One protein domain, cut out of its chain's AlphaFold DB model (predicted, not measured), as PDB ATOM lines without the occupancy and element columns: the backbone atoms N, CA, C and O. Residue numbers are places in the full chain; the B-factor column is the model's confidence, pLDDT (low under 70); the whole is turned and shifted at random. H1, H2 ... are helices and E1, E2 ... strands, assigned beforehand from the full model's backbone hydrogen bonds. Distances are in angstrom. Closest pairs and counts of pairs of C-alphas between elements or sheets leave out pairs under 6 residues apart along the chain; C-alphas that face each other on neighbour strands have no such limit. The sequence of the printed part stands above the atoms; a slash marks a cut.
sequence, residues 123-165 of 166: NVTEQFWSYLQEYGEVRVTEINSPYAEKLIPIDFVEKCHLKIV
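AT A GLANCE: This is residues 123 to 165 of the 166 residues of an uncharacterized protein of Enterococcus avium (UniProt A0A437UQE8). A small two-stranded parallel sheet, E1 beside E2, lies between the helix H1, next to E1, and a wide arc of chain through the short helices H2 and H3. After H1 the chain folds back into E1, then swings out through H2 and H3 and returns to E2. The printed part has 43 residues, with three named helices and two named strands in the order H1, E1, H2, H3, E2, and its class is mixed, helices and strands. It is compact, with a radius of gyration of the C-alphas of 9.7 A, and spans 25 by 21 by 13 A along its three main axes.

IN THESE COORDINATES: H1, residues 126 to 135, is the longest helix and measures 14.1 A from first to last C-alpha; it begins at C-alpha 126, at (440.816, 327.548, 349.190). E1, residues 137 to 139, is 5.9 A long. H2, residues 148 to 151, is 5.2 A long, with C-alpha 148 at (428.677, 317.842, 347.983). H3, residues 154 to 159, is 8.7 A long. E2, residues 163 to 165, is 6.4 A long and ends at C-alpha 165, at (438.406, 312.464, 344.329).

HOW THE PARTS SIT: E1 and E2 are parallel neighbours, with 28 degrees between their directions. The C-alphas of Val 138 and Ile 164 face each other at 4.8 A. Across the pair, N 138 and O 163 are 2.8 A apart and N 165 and O 138 are 3.0 A apart, both within hydrogen-bond range. E1, H2, H3 and E2 form a strand-helix-strand unit, two parallel neighbour strands with helices between them along the chain, and its crossover is right-handed. H1 and E1 have 7 pairs of C-alphas within 8 A, the closest being those of Tyr 131 and Glu 137 at 5.4 A. H1 and E2 are apart, but only just, with their closest C-alphas 8.5 A from each other. H3 and E2 have 2 pairs of C-alphas within 8 A, the closest being those of Val 157 and Lys 163 at 7.2 A. H3 and E1 are only just apart, at 8.1 A between their closest C-alphas. H2 is apart from H1, from H3 and from E2, and H1 and H3 are apart too. In H1 and H3 every O i to N i+4 pair is within hydrogen-bond range; H2, with 4 residues, is too short for such a pair, and its one O i to N i+3 pair is within range.

THE WHOLE: The two C-alphas farthest apart are those of Glu 134 and Pro 146, at 25.3 A, and the first and last printed C-alphas, those of Asn 123 and Val 165, are 17.0 A apart. The printed part has no cut. The links from H1 to E1, H2 to H3 and H3 to E2 are tight, and the link from E1 to H2, with 8 residues, is short. The mean pLDDT of the printed part is 93.2, and no printed residue is under 70.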
ATOM      1  N   ASN A 123     429.928 326.523 348.132       94.94
ATOM      2  CA  ASN A 123     430.766 326.771 349.293       94.94
ATOM      3  C   ASN A 123     431.953 325.800 349.255       94.94
ATOM      4  O   ASN A 123     431.781 324.622 349.561       94.94
ATOM      5  N   VAL A 124     433.128 326.268 348.836       96.38
ATOM      6  CA  VAL A 124     434.348 325.455 348.699       96.38
ATOM      7  C   VAL A 124     435.508 326.075 349.472       96.38
ATOM      8  O   VAL A 124     435.506 327.279 349.730       96.38
ATOM      9  N   THR A 125     436.488 325.264 349.860       96.50
ATOM     10  CA  THR A 125     437.710 325.741 350.527       96.50
ATOM     11  C   THR A 125     438.689 326.375 349.533       96.50
ATOM     12  O   THR A 125     438.594 326.177 348.324       96.50
ATOM     13  N   GLU A 126     439.696 327.096 350.033       94.75
ATOM     14  CA  GLU A 126     440.816 327.548 349.190       94.75
ATOM     15  C   GLU A 126     441.605 326.368 348.596       94.75
ATOM     16  O   GLU A 126     442.071 326.431 347.458       94.75
ATOM     17  N   GLN A 127     441.693 325.250 349.327       95.50
ATOM     18  CA  GLN A 127     442.384 324.049 348.858       95.50
ATOM     19  C   GLN A 127     441.694 323.432 347.639       95.50
ATOM     20  O   GLN A 127     442.387 322.931 346.754       95.50
ATOM     21  N   PHE A 128     440.361 323.514 347.546       96.44
ATOM     22  CA  PHE A 128     439.616 323.087 346.358       96.44
ATOM     23  C   PHE A 128     440.183 323.721 345.083       96.44
ATOM     24  O   PHE A 128     440.429 323.027 344.098       96.44
ATOM     25  N   TRP A 129     440.433 325.035 345.109       95.75
ATOM     26  CA  TRP A 129     440.951 325.761 343.953       95.75
ATOM     27  C   TRP A 129     442.374 325.346 343.608       95.75
ATOM     28  O   TRP A 129     442.667 325.142 342.434       95.75
ATOM     29  N   SER A 130     443.238 325.174 344.610       94.25
ATOM     30  CA  SER A 130     444.604 324.693 344.394       94.25
ATOM     31  C   SER A 130     444.625 323.285 343.798       94.25
ATOM     32  O   SER A 130     445.340 323.049 342.829       94.25
ATOM     33  N   TYR A 131     443.816 322.355 344.314       95.12
ATOM     34  CA  TYR A 131     443.765 320.986 343.790       95.12
ATOM     35  C   TYR A 131     443.208 320.922 342.369       95.12
ATOM     36  O   TYR A 131     443.774 320.237 341.515       95.12
ATOM     37  N   LEU A 132     442.161 321.692 342.090       94.94
ATOM     38  CA  LEU A 132     441.612 321.819 340.748       94.94
ATOM     39  C   LEU A 132     442.645 322.412 339.778       94.94
ATOM     40  O   LEU A 132     442.827 321.902 338.674       94.94
ATOM     41  N   GLN A 133     443.336 323.475 340.198       92.88
ATOM     42  CA  GLN A 133     444.265 324.210 339.346       92.88
ATOM     43  C   GLN A 133     445.601 323.495 339.144       92.88
ATOM     44  O   GLN A 133     446.183 323.656 338.076       92.88
ATOM     45  N   GLU A 134     446.104 322.735 340.116       92.94
ATOM     46  CA  GLU A 134     447.400 322.048 340.017       92.94
ATOM     47  C   GLU A 134     447.267 320.588 339.592       92.94
ATOM     48  O   GLU A 134     448.072 320.117 338.802       92.94
ATOM     49  N   TYR A 135     446.260 319.865 340.075       94.62
ATOM     50  CA  TYR A 135     446.151 318.416 339.872       94.62
ATOM     51  C   TYR A 135     444.974 318.028 338.973       94.62
ATOM     52  O   TYR A 135     444.767 316.844 338.724       94.62
ATOM     53  N   GLY A 136     444.162 318.997 338.532       94.69
ATOM     54  CA  GLY A 136     442.928 318.696 337.807       94.69
ATOM     55  C   GLY A 136     441.921 317.921 338.664       94.69
ATOM     56  O   GLY A 136     441.107 317.169 338.131       94.69
ATOM     57  N   GLU A 137     441.982 318.061 339.993       95.44
ATOM     58  CA  GLU A 137     441.179 317.270 340.929       95.44
ATOM     59  C   GLU A 137     440.005 318.069 341.507       95.44
ATOM     60  O   GLU A 137     440.176 319.123 342.118       95.44
ATOM     61  N   VAL A 138     438.802 317.511 341.390       95.56
ATOM     62  CA  VAL A 138     437.595 317.951 342.096       95.56
ATOM     63  C   VAL A 138     437.464 317.108 343.361       95.56
ATOM     64  O   VAL A 138     436.976 315.975 343.316       95.56
ATOM     65  N   ARG A 139     437.924 317.648 344.493       94.75
ATOM     66  CA  ARG A 139     437.876 316.960 345.791       94.75
ATOM     67  C   ARG A 139     436.550 317.208 346.498       94.75
ATOM     68  O   ARG A 139     436.245 318.346 346.847       94.75
ATOM     69  N   VAL A 140     435.771 316.148 346.717       93.12
ATOM     70  CA  VAL A 140     434.435 316.239 347.329       93.12
ATOM     71  C   VAL A 140     434.517 316.781 348.758       93.12
ATOM     72  O   VAL A 140     433.706 317.627 349.130       93.12
ATOM     73  N   THR A 141     435.522 316.352 349.527       94.19
ATOM     74  CA  THR A 141     435.757 316.788 350.917       94.19
ATOM     75  C   THR A 141     435.961 318.291 351.066       94.19
ATOM     76  O   THR A 141     435.717 318.835 352.137       94.19
ATOM     77  N   GLU A 142     436.382 318.969 349.997       96.06
ATOM     78  CA  GLU A 142     436.659 320.407 349.987       96.06
ATOM     79  C   GLU A 142     435.429 321.255 349.612       96.06
ATOM     80  O   GLU A 142     435.517 322.480 349.499       96.06
ATOM     81  N   ILE A 143     434.269 320.619 349.419       95.00
ATOM     82  CA  ILE A 143     432.980 321.275 349.206       95.00
ATOM     83  C   ILE A 143     432.210 321.240 350.533       95.00
ATOM     84  O   ILE A 143     431.706 320.202 350.953       95.00
ATOM     85  N   ASN A 144     432.071 322.396 351.181       93.38
ATOM     86  CA  ASN A 144     431.430 322.587 352.486       93.38
ATOM     87  C   ASN A 144     429.896 322.493 352.392       93.38
ATOM     88  O   ASN A 144     429.169 323.470 352.602       93.38
ATOM     89  N   SER A 145     429.392 321.313 352.034       90.12
ATOM     90  CA  SER A 145     427.969 321.034 351.872       90.12
ATOM     91  C   SER A 145     427.655 319.571 352.188       90.12
ATOM     92  O   SER A 145     428.332 318.681 351.673       90.12
ATOM     93  N   PRO A 146     426.563 319.278 352.920       89.00
ATOM     94  CA  PRO A 146     426.087 317.902 353.096       89.00
ATOM     95  C   PRO A 146     425.598 317.269 351.780       89.00
ATOM     96  O   PRO A 146     425.343 316.070 351.723       89.00
ATOM     97  N   TYR A 147     425.459 318.067 350.716       91.81
ATOM     98  CA  TYR A 147     425.067 317.621 349.381       91.81
ATOM     99  C   TYR A 147     426.230 317.631 348.379       91.81
ATOM    100  O   TYR A 147     425.969 317.573 347.180       91.81
ATOM    101  N   ALA A 148     427.488 317.716 348.833       90.25
ATOM    102  CA  ALA A 148     428.677 317.842 347.983       90.25
ATOM    103  C   ALA A 148     428.697 316.862 346.797       90.25
ATOM    104  O   ALA A 148     428.816 317.291 345.652       90.25
ATOM    105  N   GLU A 149     428.472 315.567 347.039       89.06
ATOM    106  CA  GLU A 149     428.435 314.552 345.974       89.06
ATOM    107  C   GLU A 149     427.362 314.825 344.911       89.06
ATOM    108  O   GLU A 149     427.572 314.554 343.733       89.06
ATOM    109  N   LYS A 150     426.212 315.385 345.311       90.19
ATOM    110  CA  LYS A 150     425.102 315.703 344.398       90.19
ATOM    111  C   LYS A 150     425.323 317.001 343.629       90.19
ATOM    112  O   LYS A 150     424.657 317.225 342.623       90.19
ATOM    113  N   LEU A 151     426.197 317.878 344.123       88.25
ATOM    114  CA  LEU A 151     426.512 319.130 343.447       88.25
ATOM    115  C   LEU A 151     427.374 318.880 342.211       88.25
ATOM    116  O   LEU A 151     427.220 319.607 341.235       88.25
ATOM    117  N   ILE A 152     428.225 317.851 342.219       91.25
ATOM    118  CA  ILE A 152     429.200 317.592 341.158       91.25
ATOM    119  C   ILE A 152     428.514 317.077 339.880       91.25
ATOM    120  O   ILE A 152     427.990 315.962 339.866       91.25
ATOM    121  N   PRO A 153     428.544 317.841 338.772       91.06
ATOM    122  CA  PRO A 153     428.019 317.389 337.492       91.06
ATOM    123  C   PRO A 153     429.036 316.471 336.801       91.06
ATOM    124  O   PRO A 153     429.940 316.956 336.121       91.06
ATOM    125  N   ILE A 154     428.886 315.155 336.962       92.31
ATOM    126  CA  ILE A 154     429.842 314.144 336.467       92.31
ATOM    127  C   ILE A 154     430.159 314.345 334.976       92.31
ATOM    128  O   ILE A 154     431.317 314.575 334.634       92.31
ATOM    129  N   ASP A 155     429.139 314.417 334.115       91.44
ATOM    130  CA  ASP A 155     429.310 314.611 332.664       91.44
ATOM    131  C   ASP A 155     430.109 315.876 332.304       91.44
ATOM    132  O   ASP A 155     430.730 315.967 331.247       91.44
ATOM    133  N   PHE A 156     430.040 316.908 333.147       92.44
ATOM    134  CA  PHE A 156     430.729 318.170 332.905       92.44
ATOM    135  C   PHE A 156     432.179 318.133 333.392       92.44
ATOM    136  O   PHE A 156     433.053 318.671 332.719       92.44
ATOM    137  N   VAL A 157     432.436 317.471 334.523       92.31
ATOM    138  CA  VAL A 157     433.797 317.183 334.999       92.31
ATOM    139  C   VAL A 157     434.555 316.372 333.947       92.31
ATOM    140  O   VAL A 157     435.669 316.749 333.587       92.31
ATOM    141  N   GLU A 158     433.938 315.316 333.413       89.81
ATOM    142  CA  GLU A 158     434.546 314.461 332.385       89.81
ATOM    143  C   GLU A 158     434.884 315.249 331.112       89.81
ATOM    144  O   GLU A 158     435.982 315.115 330.579       89.81
ATOM    145  N   LYS A 159     433.991 316.148 330.672       91.19
ATOM    146  CA  LYS A 159     434.246 317.056 329.535       91.19
ATOM    147  C   LYS A 159     435.400 318.029 329.762       91.19
ATOM    148  O   LYS A 159     435.973 318.503 328.790       91.19
ATOM    149  N   CYS A 160     435.698 318.362 331.014       92.31
ATOM    150  CA  CYS A 160     436.831 319.214 331.372       92.31
ATOM    151  C   CYS A 160     438.104 318.398 331.660       92.31
ATOM    152  O   CYS A 160     439.066 318.965 332.168       92.31
ATOM    153  N   HIS A 161     438.089 317.081 331.413       91.38
ATOM    154  CA  HIS A 161     439.186 316.153 331.710       91.38
ATOM    155  C   HIS A 161     439.664 316.208 333.169       91.38
ATOM    156  O   HIS A 161     440.837 315.985 333.464       91.38
ATOM    157  N   LEU A 162     438.748 316.501 334.096       94.00
ATOM    158  CA  LEU A 162     439.038 316.571 335.526       94.00
ATOM    159  C   LEU A 162     438.765 315.227 336.206       94.00
ATOM    160  O   LEU A 162     437.938 314.429 335.764       94.00
ATOM    161  N   LYS A 163     439.426 314.997 337.337       94.00
ATOM    162  CA  LYS A 163     439.262 313.792 338.151       94.00
ATOM    163  C   LYS A 163     438.460 314.096 339.409       94.00
ATOM    164  O   LYS A 163     438.790 315.016 340.149       94.00
ATOM    165  N   ILE A 164     437.452 313.280 339.708       94.19
ATOM    166  CA  ILE A 164     436.745 313.349 340.994       94.19
ATOM    167  C   ILE A 164     437.512 312.523 342.023       94.19
ATOM    168  O   ILE A 164     437.815 311.350 341.791       94.19
ATOM    169  N   VAL A 165     437.794 313.128 343.174       94.69
ATOM    170  CA  VAL A 165     438.406 312.464 344.329       94.69
ATOM    171  C   VAL A 165     437.446 312.599 345.500       94.69
ATOM    172  O   VAL A 165     437.080 313.712 345.875       94.69
TER     173      VAL A 165